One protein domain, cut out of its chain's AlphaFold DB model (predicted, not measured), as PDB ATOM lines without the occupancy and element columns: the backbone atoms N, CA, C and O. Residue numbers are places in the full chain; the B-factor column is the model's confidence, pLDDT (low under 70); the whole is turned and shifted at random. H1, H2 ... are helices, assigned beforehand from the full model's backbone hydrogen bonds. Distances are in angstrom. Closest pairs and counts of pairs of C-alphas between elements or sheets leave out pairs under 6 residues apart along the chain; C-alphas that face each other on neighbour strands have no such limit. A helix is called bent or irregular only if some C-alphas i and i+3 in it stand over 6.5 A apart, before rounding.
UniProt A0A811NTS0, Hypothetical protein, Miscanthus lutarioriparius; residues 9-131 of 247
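AT A GLANCE: This is residues 9 to 131 of the 247 residues of the protein "Hypothetical protein" of Miscanthus lutarioriparius (UniProt A0A811NTS0). A compact ball of helices is built round H5, which sits in the core with H2, H3, H4 and H6 about it, running roughly along it one way or the other. H1 crosses one end of H5 and the first part of H6 nearly at a right angle, and short H7 turns back from the end of H6 to pack on H2. The printed part has 123 residues with seven named helices, H1 to H7 in order, and no named strand; the class is all helix. It is compact, with a radius of gyration of the C-alphas of 13.4 A and spans of 41 by 31 by 26 A.

IN THESE COORDINATES: Find C-alpha 9 at (-11.734, -13.874, 23.602); from there H1 runs through residues 9 to 24, 21.6 A. H2 follows as residues 26 to 42, 24.6 A. Look next at C-alpha 51 at (15.639, -9.364, 1.659), where H3, the longest helix, begins; it runs to residue 68, 26.1 A. H4 is residues 78 to 85, 10.7 A, H5 residues 92 to 103, 16.4 A, and H6 residues 109 to 122, 20.1 A. H7, residues 124 to 131, 9.7 A, ends at C-alpha 131 at (9.966, -10.883, 23.241); it is only just irregular, with C-alphas 128 and 131 6.8 A apart.

HOW THE PARTS SIT: Begin with H5, the hub, which touches five helices. H1 touches it with residues 16 to 23 alone, about perpendicular at 81 degrees; the closest C-alphas, of Leu 19 and Leu 100, are 6.4 A apart. H2 touches it opposite ways at a shallow tilt of 34 degrees, only just short of steep, closest at C-alphas 36 and 93, 4.7 A. H3 touches it the same way at 35.2 degrees, only just steep, closest at C-alphas 60 and 101, 6.2 A. H4 and H5 form a helical hairpin at a shallow tilt of 30 degrees, closest at C-alphas 81 and 98, 6.0 A. H5 and H6 form another at 10 degrees, closest at C-alphas 99 and 112, 4.4 A. Farther out, H7 touches H2, closest at C-alphas 131 and 32, 5.8 A. H3 and H7 are apart. In H1 to H5 every O i to N i+4 pair is within hydrogen-bond range; in H6 8 of 10 are, in H7 3 of 4.

THE WHOLE: Look for the two farthest C-alphas at Gly 45 and Gly 70, 41.5 A apart. The printed part has no cut and no long link. The mean pLDDT of the printed part is 86.3; residues 42 to 49 and 68 to 75 are under 70.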
ATOM      1  N   SER A   9     -11.741 -15.263  23.128       93.12
ATOM      2  CA  SER A   9     -11.734 -13.874  23.602       93.12
ATOM      3  C   SER A   9     -10.609 -13.559  24.590       93.12
ATOM      4  O   SER A   9      -9.971 -12.514  24.454       93.12
ATOM      5  N   ALA A  10     -10.312 -14.448  25.544       93.44
ATOM      6  CA  ALA A  10      -9.217 -14.244  26.492       93.44
ATOM      7  C   ALA A  10      -7.851 -14.252  25.789       93.44
ATOM      8  O   ALA A  10      -7.020 -13.376  26.035       93.44
ATOM      9  N   ILE A  11      -7.631 -15.194  24.864       95.62
ATOM     10  CA  ILE A  11      -6.386 -15.280  24.086       95.62
ATOM     11  C   ILE A  11      -6.190 -14.006  23.254       95.62
ATOM     12  O   ILE A  11      -5.118 -13.395  23.285       95.62
ATOM     13  N   VAL A  12      -7.234 -13.568  22.545       96.00
ATOM     14  CA  VAL A  12      -7.189 -12.343  21.736       96.00
ATOM     15  C   VAL A  12      -6.973 -11.111  22.610       96.00
ATOM     16  O   VAL A  12      -6.178 -10.255  22.245       96.00
ATOM     17  N   SER A  13      -7.625 -11.017  23.769       95.31
ATOM     18  CA  SER A  13      -7.497  -9.863  24.662       95.31
ATOM     19  C   SER A  13      -6.077  -9.708  25.212       95.31
ATOM     20  O   SER A  13      -5.502  -8.625  25.106       95.31
ATOM     21  N   HIS A  14      -5.475 -10.782  25.731       95.75
ATOM     22  CA  HIS A  14      -4.125 -10.719  26.299       95.75
ATOM     23  C   HIS A  14      -3.053 -10.448  25.239       95.75
ATOM     24  O   HIS A  14      -2.155  -9.637  25.459       95.75
ATOM     25  N   THR A  15      -3.160 -11.076  24.064       97.19
ATOM     26  CA  THR A  15      -2.228 -10.801  22.959       97.19
ATOM     27  C   THR A  15      -2.426  -9.403  22.373       97.19
ATOM     28  O   THR A  15      -1.445  -8.741  22.045       97.19
ATOM     29  N   ALA A  16      -3.664  -8.910  22.286       95.56
ATOM     30  CA  ALA A  16      -3.945  -7.551  21.840       95.56
ATOM     31  C   ALA A  16      -3.401  -6.501  22.813       95.56
ATOM     32  O   ALA A  16      -2.886  -5.493  22.346       95.56
ATOM     33  N   ALA A  17      -3.469  -6.730  24.129       95.12
ATOM     34  CA  ALA A  17      -2.880  -5.830  25.122       95.12
ATOM     35  C   ALA A  17      -1.360  -5.698  24.929       95.12
ATOM     36  O   ALA A  17      -0.853  -4.586  24.806       95.12
ATOM     37  N   PHE A  18      -0.662  -6.829  24.789       95.62
ATOM     38  CA  PHE A  18       0.768  -6.862  24.471       95.62
ATOM     39  C   PHE A  18       1.092  -6.126  23.156       95.62
ATOM     40  O   PHE A  18       1.972  -5.272  23.108       95.62
ATOM     41  N   LEU A  19       0.357  -6.404  22.075       95.31
ATOM     42  CA  LEU A  19       0.613  -5.762  20.779       95.31
ATOM     43  C   LEU A  19       0.265  -4.269  20.784       95.31
ATOM     44  O   LEU A  19       0.954  -3.487  20.133       95.31
ATOM     45  N   ALA A  20      -0.774  -3.860  21.514       92.94
ATOM     46  CA  ALA A  20      -1.137  -2.458  21.674       92.94
ATOM     47  C   ALA A  20      -0.021  -1.672  22.370       92.94
ATOM     48  O   ALA A  20       0.275  -0.556  21.948       92.94
ATOM     49  N   GLU A  21       0.645  -2.268  23.361       93.25
ATOM     50  CA  GLU A  21       1.819  -1.681  24.006       93.25
ATOM     51  C   GLU A  21       2.958  -1.466  22.995       93.25
ATOM     52  O   GLU A  21       3.473  -0.359  22.858       93.25
ATOM     53  N   LEU A  22       3.289  -2.468  22.177       92.88
ATOM     54  CA  LEU A  22       4.318  -2.312  21.138       92.88
ATOM     55  C   LEU A  22       3.949  -1.277  20.066       92.88
ATOM     56  O   LEU A  22       4.811  -0.592  19.506       92.88
ATOM     57  N   ILE A  23       2.666  -1.146  19.741       90.25
ATOM     58  CA  ILE A  23       2.205  -0.111  18.814       90.25
ATOM     59  C   ILE A  23       2.355   1.275  19.459       90.25
ATOM     60  O   ILE A  23       2.851   2.191  18.800       90.25
ATOM     61  N   ALA A  24       1.998   1.410  20.740       90.31
ATOM     62  CA  ALA A  24       2.036   2.662  21.491       90.31
ATOM     63  C   ALA A  24       3.453   3.135  21.861       90.31
ATOM     64  O   ALA A  24       3.677   4.342  21.935       90.31
ATOM     65  N   TYR A  25       4.410   2.220  22.065       92.38
ATOM     66  CA  TYR A  25       5.772   2.529  22.520       92.38
ATOM     67  C   TYR A  25       6.836   2.168  21.460       92.38
ATOM     68  O   TYR A  25       7.355   1.046  21.443       92.38
ATOM     69  N   PRO A  26       7.246   3.120  20.592       90.75
ATOM     70  CA  PRO A  26       8.166   2.851  19.481       90.75
ATOM     71  C   PRO A  26       9.555   2.365  19.906       90.75
ATOM     72  O   PRO A  26      10.162   1.561  19.203       90.75
ATOM     73  N   LEU A  27      10.076   2.841  21.044       93.50
ATOM     74  CA  LEU A  27      11.390   2.420  21.548       93.50
ATOM     75  C   LEU A  27      11.379   0.952  21.979       93.50
ATOM     76  O   LEU A  27      12.267   0.201  21.579       93.50
ATOM     77  N   LEU A  28      10.341   0.536  22.712       93.81
ATOM     78  CA  LEU A  28      10.134  -0.861  23.090       93.81
ATOM     79  C   LEU A  28      10.001  -1.735  21.840       93.81
ATOM     80  O   LEU A  28      10.726  -2.714  21.692       93.81
ATOM     81  N   ARG A  29       9.158  -1.329  20.883       94.81
ATOM     82  CA  ARG A  29       9.007  -2.028  19.599       94.81
ATOM     83  C   ARG A  29      10.339  -2.217  18.878       94.81
ATOM     84  O   ARG A  29      10.646  -3.326  18.453       94.81
ATOM     85  N   ARG A  30      11.135  -1.153  18.732       93.94
ATOM     86  CA  ARG A  30      12.449  -1.212  18.068       93.94
ATOM     87  C   ARG A  30      13.415  -2.131  18.804       93.94
ATOM     88  O   ARG A  30      14.121  -2.893  18.152       93.94
ATOM     89  N   HIS A  31      13.429  -2.074  20.133       94.69
ATOM     90  CA  HIS A  31      14.253  -2.951  20.954       94.69
ATOM     91  C   HIS A  31      13.892  -4.426  20.733       94.69
ATOM     92  O   HIS A  31      14.765  -5.210  20.366       94.69
ATOM     93  N   LEU A  32      12.608  -4.790  20.824       94.69
ATOM     94  CA  LEU A  32      12.170  -6.176  20.619       94.69
ATOM     95  C   LEU A  32      12.396  -6.668  19.184       94.69
ATOM     96  O   LEU A  32      12.825  -7.802  18.984       94.69
ATOM     97  N   LEU A  33      12.167  -5.821  18.174       94.06
ATOM     98  CA  LEU A  33      12.477  -6.155  16.780       94.06
ATOM     99  C   LEU A  33      13.980  -6.390  16.578       94.06
ATOM    100  O   LEU A  33      14.357  -7.307  15.855       94.06
ATOM    101  N   SER A  34      14.835  -5.604  17.238       92.50
ATOM    102  CA  SER A  34      16.286  -5.804  17.204       92.50
ATOM    103  C   SER A  34      16.701  -7.117  17.868       92.50
ATOM    104  O   SER A  34      17.563  -7.811  17.335       92.50
ATOM    105  N   MET A  35      16.096  -7.480  19.002       92.19
ATOM    106  CA  MET A  35      16.380  -8.757  19.669       92.19
ATOM    107  C   MET A  35      15.923  -9.951  18.829       92.19
ATOM    108  O   MET A  35      16.678 -10.900  18.634       92.19
ATOM    109  N   ALA A  36      14.723  -9.874  18.249       90.75
ATOM    110  CA  ALA A  36      14.210 -10.909  17.354       90.75
ATOM    111  C   ALA A  36      15.064 -11.059  16.081       90.75
ATOM    112  O   ALA A  36      15.204 -12.165  15.555       90.75
ATOM    113  N   ALA A  37      15.633  -9.957  15.583       88.88
ATOM    114  CA  ALA A  37      16.578  -9.962  14.470       88.88
ATOM    115  C   ALA A  37      17.899 -10.650  14.846       88.88
ATOM    116  O   ALA A  37      18.347 -11.534  14.119       88.88
ATOM    117  N   ALA A  38      18.479 -10.303  16.000       87.69
ATOM    118  CA  ALA A  38      19.721 -10.903  16.487       87.69
ATOM    119  C   ALA A  38      19.586 -12.422  16.692       87.69
ATOM    120  O   ALA A  38      20.379 -13.187  16.149       87.69
ATOM    121  N   ALA A  39      18.519 -12.870  17.359       83.25
ATOM    122  CA  ALA A  39      18.273 -14.296  17.576       83.25
ATOM    123  C   ALA A  39      18.127 -15.085  16.261       83.25
ATOM    124  O   ALA A  39      18.597 -16.215  16.139       83.25
ATOM    125  N   ALA A  40      17.518 -14.476  15.240       74.00
ATOM    126  CA  ALA A  40      17.394 -15.090  13.923       74.00
ATOM    127  C   ALA A  40      18.719 -15.143  13.133       74.00
ATOM    128  O   ALA A  40      18.806 -15.922  12.188       74.00
ATOM    129  N   ALA A  41      19.733 -14.349  13.497       71.50
ATOM    130  CA  ALA A  41      21.068 -14.399  12.896       71.50
ATOM    131  C   ALA A  41      21.984 -15.445  13.564       71.50
ATOM    132  O   ALA A  41      22.801 -16.065  12.881       71.50
ATOM    133  N   ASP A  42      21.819 -15.679  14.871       65.94
ATOM    134  CA  ASP A  42      22.643 -16.618  15.648       65.94
ATOM    135  C   ASP A  42      22.240 -18.096  15.457       65.94
ATOM    136  O   ASP A  42      23.067 -18.996  15.600       65.94
ATOM    137  N   GLY A  43      20.984 -18.368  15.082       57.09
ATOM    138  CA  GLY A  43      20.402 -19.718  15.013       57.09
ATOM    139  C   GLY A  43      20.843 -20.623  13.849       57.09
ATOM    140  O   GLY A  43      20.349 -21.745  13.740       57.09
ATOM    141  N   GLY A  44      21.752 -20.191  12.971       48.75
ATOM    142  CA  GLY A  44      22.204 -21.032  11.861       48.75
ATOM    143  C   GLY A  44      23.060 -20.304  10.833       48.75
ATOM    144  O   GLY A  44      22.542 -19.660   9.927       48.75
ATOM    145  N   GLY A  45      24.383 -20.456  10.960       43.06
ATOM    146  CA  GLY A  45      25.364 -20.266   9.886       43.06
ATOM    147  C   GLY A  45      25.124 -19.073   8.958       43.06
ATOM    148  O   GLY A  45      24.804 -19.267   7.791       43.06
ATOM    149  N   GLY A  46      25.305 -17.846   9.453       43.75
ATOM    150  CA  GLY A  46      25.463 -16.658   8.605       43.75
ATOM    151  C   GLY A  46      24.313 -16.371   7.632       43.75
ATOM    152  O   GLY A  46      24.541 -15.724   6.606       43.75
ATOM    153  N   GLN A  47      23.092 -16.843   7.907       50.41
ATOM    154  CA  GLN A  47      21.932 -16.475   7.103       50.41
ATOM    155  C   GLN A  47      21.602 -15.000   7.338       50.41
ATOM    156  O   GLN A  47      20.959 -14.613   8.310       50.41
ATOM    157  N   GLN A  48      22.046 -14.167   6.397       59.66
ATOM    158  CA  GLN A  48      21.523 -12.820   6.210       59.66
ATOM    159  C   GLN A  48      19.992 -12.884   6.224       59.66
ATOM    160  O   GLN A  48      19.404 -13.773   5.599       59.66
ATOM    161  N   HIS A  49      19.339 -11.951   6.925       66.94
ATOM    162  CA  HIS A  49      17.885 -11.846   6.859       66.94
ATOM    163  C   HIS A  49      17.449 -11.836   5.391       66.94
ATOM    164  O   HIS A  49      17.991 -11.037   4.618       66.94
ATOM    165  N   PRO A  50      16.479 -12.681   4.991       73.00
ATOM    166  CA  PRO A  50      15.955 -12.646   3.637       73.00
ATOM    167  C   PRO A  50      15.592 -11.203   3.288       73.00
ATOM    168  O   PRO A  50      14.973 -10.520   4.108       73.00
ATOM    169  N   ALA A  51      15.946 -10.732   2.090       81.94
ATOM    170  CA  ALA A  51      15.639  -9.364   1.659       81.94
ATOM    171  C   ALA A  51      14.150  -9.019   1.866       81.94
ATOM    172  O   ALA A  51      13.807  -7.902   2.248       81.94
ATOM    173  N   ALA A  52      13.280 -10.023   1.725       82.88
ATOM    174  CA  ALA A  52      11.872  -9.946   2.075       82.88
ATOM    175  C   ALA A  52      11.632  -9.567   3.554       82.88
ATOM    176  O   ALA A  52      10.886  -8.638   3.838       82.88
ATOM    177  N   THR A  53      12.276 -10.205   4.530       84.50
ATOM    178  CA  THR A  53      12.088  -9.866   5.953       84.50
ATOM    179  C   THR A  53      12.485  -8.419   6.257       84.50
ATOM    180  O   THR A  53      11.759  -7.727   6.968       84.50
ATOM    181  N   LEU A  54      13.583  -7.926   5.673       87.81
ATOM    182  CA  LEU A  54      14.009  -6.528   5.828       87.81
ATOM    183  C   LEU A  54      13.043  -5.552   5.145       87.81
ATOM    184  O   LEU A  54      12.704  -4.510   5.707       87.81
ATOM    185  N   GLN A  55      12.542  -5.906   3.961       89.19
ATOM    186  CA  GLN A  55      11.521  -5.122   3.275       89.19
ATOM    187  C   GLN A  55      10.223  -5.062   4.093       89.19
ATOM    188  O   GLN A  55       9.637  -3.991   4.240       89.19
ATOM    189  N   ALA A  56       9.783  -6.184   4.666       88.25
ATOM    190  CA  ALA A  56       8.628  -6.215   5.556       88.25
ATOM    191  C   ALA A  56       8.854  -5.371   6.812       88.25
ATOM    192  O   ALA A  56       7.951  -4.638   7.201       88.25
ATOM    193  N   LEU A  57      10.043  -5.433   7.417       90.56
ATOM    194  CA  LEU A  57      10.411  -4.605   8.566       90.56
ATOM    195  C   LEU A  57      10.267  -3.112   8.249       90.56
ATOM    196  O   LEU A  57       9.634  -2.398   9.027       90.56
ATOM    197  N   SER A  58      10.796  -2.656   7.106       91.00
ATOM    198  CA  SER A  58      10.654  -1.262   6.659       91.00
ATOM    199  C   SER A  58       9.182  -0.889   6.487       91.00
ATOM    200  O   SER A  58       8.704   0.039   7.127       91.00
ATOM    201  N   LEU A  59       8.431  -1.674   5.705       90.38
ATOM    202  CA  LEU A  59       7.027  -1.388   5.395       90.38
ATOM    203  C   LEU A  59       6.131  -1.376   6.640       90.38
ATOM    204  O   LEU A  59       5.224  -0.552   6.739       90.38
ATOM    205  N   VAL A  60       6.352  -2.303   7.575       90.25
ATOM    206  CA  VAL A  60       5.590  -2.363   8.829       90.25
ATOM    207  C   VAL A  60       5.959  -1.190   9.730       90.25
ATOM    208  O   VAL A  60       5.058  -0.573  10.288       90.25
ATOM    209  N   SER A  61       7.244  -0.846   9.847       89.50
ATOM    210  CA  SER A  61       7.685   0.287  10.669       89.50
ATOM    211  C   SER A  61       7.108   1.607  10.151       89.50
ATOM    212  O   SER A  61       6.460   2.317  10.917       89.50
ATOM    213  N   ASP A  62       7.214   1.864   8.843       87.56
ATOM    214  CA  ASP A  62       6.660   3.063   8.198       87.56
ATOM    215  C   ASP A  62       5.136   3.154   8.389       87.56
ATOM    216  O   ASP A  62       4.580   4.214   8.695       87.56
ATOM    217  N   ALA A  63       4.427   2.029   8.250       87.12
ATOM    218  CA  ALA A  63       2.982   1.975   8.445       87.12
ATOM    219  C   ALA A  63       2.563   2.226   9.906       87.12
ATOM    220  O   ALA A  63       1.536   2.857  10.148       87.12
ATOM    221  N   LEU A  64       3.338   1.752  10.885       86.31
ATOM    222  CA  LEU A  64       3.054   1.981  12.304       86.31
ATOM    223  C   LEU A  64       3.361   3.423  12.725       86.31
ATOM    224  O   LEU A  64       2.584   4.016  13.474       86.31
ATOM    225  N   ASP A  65       4.438   4.014  12.208       83.31
ATOM    226  CA  ASP A  65       4.804   5.404  12.500       83.31
ATOM    227  C   ASP A  65       3.809   6.395  11.857       83.31
ATOM    228  O   ASP A  65       3.406   7.391  12.468       83.31
ATOM    229  N   THR A  66       3.301   6.081  10.661       79.88
ATOM    230  CA  THR A  66       2.220   6.855  10.020       79.88
ATOM    231  C   THR A  66       0.856   6.647  10.685       79.88
ATOM    232  O   THR A  66       0.043   7.575  10.718       79.88
ATOM    233  N   ALA A  67       0.601   5.472  11.274       73.19
ATOM    234  CA  ALA A  67      -0.620   5.209  12.038       73.19
ATOM    235  C   ALA A  67      -0.673   6.041  13.322       73.19
ATOM    236  O   ALA A  67      -1.721   6.609  13.631       73.19
ATOM    237  N   ALA A  68       0.462   6.195  14.010       67.19
ATOM    238  CA  ALA A  68       0.585   7.098  15.152       67.19
ATOM    239  C   ALA A  68       0.286   8.566  14.782       67.19
ATOM    240  O   ALA A  68      -0.209   9.326  15.610       67.19
ATOM    241  N   SER A  69       0.516   8.945  13.519       66.25
ATOM    242  CA  SER A  69       0.240  10.286  12.983       66.25
ATOM    243  C   SER A  69      -1.185  10.451  12.418       66.25
ATOM    244  O   SER A  69      -1.508  11.503  11.868       66.25
ATOM    245  N   GLY A  70      -2.046   9.429  12.517       61.00
ATOM    246  CA  GLY A  70      -3.449   9.485  12.090       61.00
ATOM    247  C   GLY A  70      -3.700   9.377  10.577       61.00
ATOM    248  O   GLY A  70      -4.841   9.554  10.154       61.00
ATOM    249  N   SER A  71      -2.684   9.078   9.752       53.06
ATOM    250  CA  SER A  71      -2.818   9.034   8.279       53.06
ATOM    251  C   SER A  71      -2.781   7.628   7.665       53.06
ATOM    252  O   SER A  71      -2.940   7.477   6.451       53.06
ATOM    253  N   ALA A  72      -2.587   6.579   8.469       58.03
ATOM    254  CA  ALA A  72      -2.404   5.235   7.931       58.03
ATOM    255  C   ALA A  72      -3.702   4.624   7.388       58.03
ATOM    256  O   ALA A  72      -4.681   4.413   8.106       58.03
ATOM    257  N   SER A  73      -3.661   4.232   6.115       63.56
ATOM    258  CA  SER A  73      -4.678   3.361   5.541       63.56
ATOM    259  C   SER A  73      -4.376   1.900   5.912       63.56
ATOM    260  O   SER A  73      -3.306   1.399   5.557       63.56
ATOM    261  N   PRO A  74      -5.301   1.154   6.548       63.06
ATOM    262  CA  PRO A  74      -5.085  -0.239   6.970       63.06
ATOM    263  C   PRO A  74      -4.826  -1.214   5.804       63.06
ATOM    264  O   PRO A  74      -4.473  -2.377   6.018       63.06
ATOM    265  N   SER A  75      -5.003  -0.769   4.554       68.50
ATOM    266  CA  SER A  75      -4.676  -1.532   3.350       68.50
ATOM    267  C   SER A  75      -3.171  -1.652   3.085       68.50
ATOM    268  O   SER A  75      -2.772  -2.634   2.457       68.50
ATOM    269  N   SER A  76      -2.340  -0.715   3.563       77.44
ATOM    270  CA  SER A  76      -0.881  -0.714   3.329       77.44
ATOM    271  C   SER A  76      -0.196  -1.950   3.920       77.44
ATOM    272  O   SER A  76       0.715  -2.514   3.319       77.44
ATOM    273  N   LEU A  77      -0.724  -2.458   5.035       83.62
ATOM    274  CA  LEU A  77      -0.196  -3.613   5.761       83.62
ATOM    275  C   LEU A  77      -0.486  -4.964   5.084       83.62
ATOM    276  O   LEU A  77       0.077  -5.985   5.466       83.62
ATOM    277  N   ARG A  78      -1.327  -5.020   4.038       85.75
ATOM    278  CA  ARG A  78      -1.578  -6.280   3.307       85.75
ATOM    279  C   ARG A  78      -0.363  -6.766   2.520       85.75
ATOM    280  O   ARG A  78      -0.171  -7.976   2.413       85.75
ATOM    281  N   ALA A  79       0.422  -5.850   1.954       86.44
ATOM    282  CA  ALA A  79       1.618  -6.189   1.188       86.44
ATOM    283  C   ALA A  79       2.708  -6.852   2.056       86.44
ATOM    284  O   ALA A  79       3.078  -7.984   1.731       86.44
ATOM    285  N   PRO A  80       3.162  -6.251   3.181       89.00
ATOM    286  CA  PRO A  80       4.153  -6.895   4.041       89.00
ATOM    287  C   PRO A  80       3.643  -8.212   4.634       89.00
ATOM    288  O   PRO A  80       4.406  -9.163   4.733       89.00
ATOM    289  N   GLU A  81       2.348  -8.347   4.940       90.25
ATOM    290  CA  GLU A  81       1.811  -9.630   5.409       90.25
ATOM    291  C   GLU A  81       1.925 -10.763   4.387       90.25
ATOM    292  O   GLU A  81       2.224 -11.894   4.763       90.25
ATOM    293  N   ARG A  82       1.638 -10.496   3.106       90.12
ATOM    294  CA  ARG A  82       1.776 -11.512   2.050       90.12
ATOM    295  C   ARG A  82       3.233 -11.915   1.883       90.12
ATOM    296  O   ARG A  82       3.522 -13.098   1.759       90.12
ATOM    297  N   LEU A  83       4.121 -10.929   1.935       90.25
ATOM    298  CA  LEU A  83       5.556 -11.124   1.835       90.25
ATOM    299  C   LEU A  83       6.084 -11.993   2.990       90.25
ATOM    300  O   LEU A  83       6.738 -13.002   2.743       90.25
ATOM    301  N   LEU A  84       5.707 -11.685   4.236       90.06
ATOM    302  CA  LEU A  84       6.081 -12.469   5.420       90.06
ATOM    303  C   LEU A  84       5.554 -13.912   5.368       90.06
ATOM    304  O   LEU A  84       6.241 -14.826   5.803       90.06
ATOM    305  N   ARG A  85       4.361 -14.137   4.803       88.75
ATOM    306  CA  ARG A  85       3.803 -15.492   4.617       88.75
ATOM    307  C   ARG A  85       4.447 -16.275   3.475       88.75
ATOM    308  O   ARG A  85       4.315 -17.490   3.446       88.75
ATOM    309  N   SER A  86       5.089 -15.591   2.530       88.31
ATOM    310  CA  SER A  86       5.804 -16.228   1.418       88.31
ATOM    311  C   SER A  86       7.225 -16.663   1.780       88.31
ATOM    312  O   SER A  86       7.900 -17.280   0.960       88.31
ATOM    313  N   LEU A  87       7.688 -16.336   2.992       86.56
ATOM    314  CA  LEU A  87       8.995 -16.765   3.475       86.56
ATOM    315  C   LEU A  87       9.038 -18.298   3.619       86.56
ATOM    316  O   LEU A  87       8.068 -18.892   4.089       86.56
ATOM    317  N   PRO A  88      10.164 -18.941   3.261       83.94
ATOM    318  CA  PRO A  88      10.295 -20.399   3.308       83.94
ATOM    319  C   PRO A  88      10.292 -20.954   4.739       83.94
ATOM    320  O   PRO A  88       9.902 -22.097   4.953       83.94
ATOM    321  N   ALA A  89      10.716 -20.145   5.712       86.19
ATOM    322  CA  ALA A  89      10.696 -20.477   7.126       86.19
ATOM    323  C   ALA A  89      10.263 -19.258   7.944       86.19
ATOM    324  O   ALA A  89      10.650 -18.120   7.654       86.19
ATOM    325  N   ALA A  90       9.456 -19.507   8.973       88.56
ATOM    326  CA  ALA A  90       9.122 -18.499   9.962       88.56
ATOM    327  C   ALA A  90      10.306 -18.294  10.916       88.56
ATOM    328  O   ALA A  90      11.004 -19.239  11.272       88.56
ATOM    329  N   THR A  91      10.521 -17.051  11.329       91.12
ATOM    330  CA  THR A  91      11.524 -16.660  12.319       91.12
ATOM    331  C   THR A  91      10.831 -15.836  13.401       91.12
ATOM    332  O   THR A  91       9.768 -15.261  13.131       91.12
ATOM    333  N   PRO A  92      11.413 -15.699  14.605       92.94
ATOM    334  CA  PRO A  92      10.845 -14.833  15.637       92.94
ATOM    335  C   PRO A  92      10.580 -13.410  15.122       92.94
ATOM    336  O   PRO A  92       9.511 -12.844  15.356       92.94
ATOM    337  N   LEU A  93      11.499 -12.862  14.317       93.38
ATOM    338  CA  LEU A  93      11.327 -11.553  13.687       93.38
ATOM    339  C   LEU A  93      10.132 -11.520  12.722       93.38
ATOM    340  O   LEU A  93       9.323 -10.593  12.787       93.38
ATOM    341  N   SER A  94       9.997 -12.505  11.828       93.12
ATOM    342  CA  SER A  94       8.907 -12.501  10.846       93.12
ATOM    343  C   SER A  94       7.537 -12.703  11.500       93.12
ATOM    344  O   SER A  94       6.572 -12.051  11.093       93.12
ATOM    345  N   CYS A  95       7.452 -13.513  12.559       94.69
ATOM    346  CA  CYS A  95       6.246 -13.685  13.370       94.69
ATOM    347  C   CYS A  95       5.867 -12.408  14.128       94.69
ATOM    348  O   CYS A  95       4.703 -12.004  14.084       94.69
ATOM    349  N   LEU A  96       6.833 -11.725  14.752       95.75
ATOM    350  CA  LEU A  96       6.584 -10.470  15.466       95.75
ATOM    351  C   LEU A  96       6.102  -9.365  14.512       95.75
ATOM    352  O   LEU A  96       5.115  -8.684  14.792       95.75
ATOM    353  N   LEU A  97       6.732  -9.237  13.339       95.06
ATOM    354  CA  LEU A  97       6.293  -8.308  12.292       95.06
ATOM    355  C   LEU A  97       4.888  -8.632  11.780       95.06
ATOM    356  O   LEU A  97       4.073  -7.730  11.578       95.06
ATOM    357  N   LEU A  98       4.585  -9.917  11.594       94.62
ATOM    358  CA  LEU A  98       3.271 -10.372  11.156       94.62
ATOM    359  C   LEU A  98       2.195 -10.087  12.211       94.62
ATOM    360  O   LEU A  98       1.089  -9.675  11.853       94.62
ATOM    361  N   ALA A  99       2.508 -10.273  13.495       95.88
ATOM    362  CA  ALA A  99       1.612  -9.964  14.604       95.88
ATOM    363  C   ALA A  99       1.287  -8.466  14.660       95.88
ATOM    364  O   ALA A  99       0.112  -8.098  14.690       95.88
ATOM    365  N   LEU A 100       2.307  -7.608  14.575       94.12
ATOM    366  CA  LEU A 100       2.156  -6.151  14.541       94.12
ATOM    367  C   LEU A 100       1.331  -5.680  13.333       94.12
ATOM    368  O   LEU A 100       0.374  -4.921  13.494       94.12
ATOM    369  N   ALA A 101       1.648  -6.177  12.133       92.19
ATOM    370  CA  ALA A 101       0.915  -5.837  10.915       92.19
ATOM    371  C   ALA A 101      -0.566  -6.235  11.009       92.19
ATOM    372  O   ALA A 101      -1.446  -5.466  10.624       92.19
ATOM    373  N   ARG A 102      -0.861  -7.412  11.574       91.25
ATOM    374  CA  ARG A 102      -2.239  -7.887  11.758       91.25
ATOM    375  C   ARG A 102      -2.986  -7.118  12.844       91.25
ATOM    376  O   ARG A 102      -4.166  -6.835  12.647       91.25
ATOM    377  N   ALA A 103      -2.328  -6.775  13.953       91.56
ATOM    378  CA  ALA A 103      -2.928  -6.023  15.056       91.56
ATOM    379  C   ALA A 103      -3.305  -4.595  14.657       91.56
ATOM    380  O   ALA A 103      -4.358  -4.103  15.051       91.56
ATOM    381  N   ALA A 104      -2.497  -3.959  13.808       87.62
ATOM    382  CA  ALA A 104      -2.793  -2.632  13.279       87.62
ATOM    383  C   ALA A 104      -3.960  -2.612  12.262       87.62
ATOM    384  O   ALA A 104      -4.402  -1.539  11.848       87.62
ATOM    385  N   ARG A 105      -4.518  -3.770  11.864       85.31
ATOM    386  CA  ARG A 105      -5.723  -3.842  11.019       85.31
ATOM    387  C   ARG A 105      -6.999  -4.091  11.825       85.31
ATOM    388  O   ARG A 105      -7.044  -4.925  12.727       85.31
ATOM    389  N   ARG A 106      -8.107  -3.479  11.383       74.12
ATOM    390  CA  ARG A 106      -9.457  -3.805  11.879       74.12
ATOM    391  C   ARG A 106      -9.773  -5.292  11.683       74.12
ATOM    392  O   ARG A 106      -9.632  -5.813  10.578       74.12
ATOM    393  N   GLY A 107     -10.229  -5.951  12.751       71.75
ATOM    394  CA  GLY A 107     -10.674  -7.352  12.729       71.75
ATOM    395  C   GLY A 107      -9.548  -8.394  12.679       71.75
ATOM    396  O   GLY A 107      -9.828  -9.576  12.520       71.75
ATOM    397  N   GLY A 108      -8.281  -7.987  12.822       77.25
ATOM    398  CA  GLY A 108      -7.124  -8.885  12.760       77.25
ATOM    399  C   GLY A 108      -6.781  -9.623  14.059       77.25
ATOM    400  O   GLY A 108      -5.787 -10.341  14.069       77.25
ATOM    401  N   GLY A 109      -7.568  -9.467  15.131       88.50
ATOM    402  CA  GLY A 109      -7.214  -9.896  16.492       88.50
ATOM    403  C   GLY A 109      -6.820 -11.370  16.618       88.50
ATOM    404  O   GLY A 109      -5.724 -11.661  17.082       88.50
ATOM    405  N   GLY A 110      -7.649 -12.301  16.132       93.69
ATOM    406  CA  GLY A 110      -7.332 -13.738  16.178       93.69
ATOM    407  C   GLY A 110      -6.083 -14.105  15.371       93.69
ATOM    408  O   GLY A 110      -5.230 -14.859  15.829       93.69
ATOM    409  N   ALA A 111      -5.911 -13.508  14.190       93.06
ATOM    410  CA  ALA A 111      -4.738 -13.759  13.354       93.06
ATOM    411  C   ALA A 111      -3.454 -13.132  13.936       93.06
ATOM    412  O   ALA A 111      -2.362 -13.663  13.726       93.06
ATOM    413  N   ALA A 112      -3.565 -11.992  14.620       95.19
ATOM    414  CA  ALA A 112      -2.463 -11.362  15.337       95.19
ATOM    415  C   ALA A 112      -2.066 -12.208  16.553       95.19
ATOM    416  O   ALA A 112      -0.890 -12.516  16.718       95.19
ATOM    417  N   ALA A 113      -3.055 -12.675  17.321       97.19
ATOM    418  CA  ALA A 113      -2.862 -13.589  18.439       97.19
ATOM    419  C   ALA A 113      -2.148 -14.876  18.002       97.19
ATOM    420  O   ALA A 113      -1.164 -15.271  18.619       97.19
ATOM    421  N   ALA A 114      -2.570 -15.483  16.888       96.62
ATOM    422  CA  ALA A 114      -1.920 -16.672  16.341       96.62
ATOM    423  C   ALA A 114      -0.441 -16.429  15.989       96.62
ATOM    424  O   ALA A 114       0.392 -17.283  16.271       96.62
ATOM    425  N   ALA A 115      -0.104 -15.254  15.440       96.31
ATOM    426  CA  ALA A 115       1.283 -14.895  15.133       96.31
ATOM    427  C   ALA A 115       2.134 -14.635  16.391       96.31
ATOM    428  O   ALA A 115       3.327 -14.919  16.380       96.31
ATOM    429  N   VAL A 116       1.540 -14.138  17.484       97.75
ATOM    430  CA  VAL A 116       2.226 -14.062  18.789       97.75
ATOM    431  C   VAL A 116       2.487 -15.463  19.335       97.75
ATOM    432  O   VAL A 116       3.582 -15.739  19.810       97.75
ATOM    433  N   LEU A 117       1.513 -16.371  19.235       98.06
ATOM    434  CA  LEU A 117       1.682 -17.763  19.663       98.06
ATOM    435  C   LEU A 117       2.734 -18.512  18.832       98.06
ATOM    436  O   LEU A 117       3.399 -19.395  19.365       98.06
ATOM    437  N   ASP A 118       2.939 -18.133  17.567       97.00
ATOM    438  CA  ASP A 118       4.033 -18.670  16.753       97.00
ATOM    439  C   ASP A 118       5.416 -18.358  17.348       97.00
ATOM    440  O   ASP A 118       6.313 -19.184  17.212       97.00
ATOM    441  N   LEU A 119       5.595 -17.240  18.068       96.69
ATOM    442  CA  LEU A 119       6.854 -16.945  18.775       96.69
ATOM    443  C   LEU A 119       7.163 -18.029  19.810       96.69
ATOM    444  O   LEU A 119       8.254 -18.587  19.816       96.69
ATOM    445  N   PHE A 120       6.165 -18.373  20.626       97.56
ATOM    446  CA  PHE A 120       6.276 -19.410  21.651       97.56
ATOM    447  C   PHE A 120       6.408 -20.819  21.070       97.56
ATOM    448  O   PHE A 120       6.952 -21.696  21.726       97.56
ATOM    449  N   ALA A 121       5.904 -21.060  19.857       96.62
ATOM    450  CA  ALA A 121       6.058 -22.347  19.189       96.62
ATOM    451  C   ALA A 121       7.435 -22.513  18.514       96.62
ATOM    452  O   ALA A 121       7.938 -23.637  18.423       96.62
ATOM    453  N   LEU A 122       8.019 -21.413  18.022       94.75
ATOM    454  CA  LEU A 122       9.312 -21.391  17.333       94.75
ATOM    455  C   LEU A 122      10.487 -21.366  18.308       94.75
ATOM    456  O   LEU A 122      11.378 -22.204  18.200       94.75
ATOM    457  N   ASP A 123      10.475 -20.420  19.244       95.31
ATOM    458  CA  ASP A 123      11.539 -20.216  20.226       95.31
ATOM    459  C   ASP A 123      10.915 -19.819  21.576       95.31
ATOM    460  O   ASP A 123      10.747 -18.629  21.877       95.31
ATOM    461  N   PRO A 124      10.497 -20.815  22.382       96.44
ATOM    462  CA  PRO A 124       9.833 -20.552  23.647       96.44
ATOM    463  C   PRO A 124      10.731 -19.785  24.623       96.44
ATOM    464  O   PRO A 124      10.237 -18.882  25.291       96.44
ATOM    465  N   ALA A 125      12.034 -20.075  24.681       95.69
ATOM    466  CA  ALA A 125      12.959 -19.389  25.580       95.69
ATOM    467  C   ALA A 125      13.024 -17.888  25.260       95.69
ATOM    468  O   ALA A 125      12.764 -17.050  26.129       95.69
ATOM    469  N   LEU A 126      13.268 -17.541  23.995       95.75
ATOM    470  CA  LEU A 126      13.307 -16.150  23.551       95.75
ATOM    471  C   LEU A 126      11.961 -15.440  23.773       95.75
ATOM    472  O   LEU A 126      11.915 -14.287  24.206       95.75
ATOM    473  N   ALA A 127      10.845 -16.123  23.509       97.00
ATOM    474  CA  ALA A 127       9.514 -15.557  23.701       97.00
ATOM    475  C   ALA A 127       9.190 -15.288  25.180       97.00
ATOM    476  O   ALA A 127       8.608 -14.248  25.497       97.00
ATOM    477  N   ARG A 128       9.575 -16.199  26.082       95.75
ATOM    478  CA  ARG A 128       9.337 -16.092  27.529       95.75
ATOM    479  C   ARG A 128      10.149 -14.984  28.181       95.75
ATOM    480  O   ARG A 128       9.612 -14.280  29.030       95.75
ATOM    481  N   HIS A 129      11.422 -14.867  27.815       94.69
ATOM    482  CA  HIS A 129      12.360 -13.990  28.512       94.69
ATOM    483  C   HIS A 129      12.456 -12.600  27.891       94.69
ATOM    484  O   HIS A 129      12.559 -11.626  28.627       94.69
ATOM    485  N   GLU A 130      12.363 -12.503  26.564       94.25
ATOM    486  CA  GLU A 130      12.745 -11.281  25.853       94.25
ATOM    487  C   GLU A 130      11.584 -10.669  25.064       94.25
ATOM    488  O   GLU A 130      11.298  -9.480  25.188       94.25
ATOM    489  N   LEU A 131      10.886 -11.457  24.235       95.50
ATOM    490  CA  LEU A 131       9.966 -10.883  23.241       95.50
ATOM    491  C   LEU A 131       8.539 -10.678  23.737       95.50
ATOM    492  O   LEU A 131       7.879  -9.741  23.296       95.50
TER     493      LEU A 131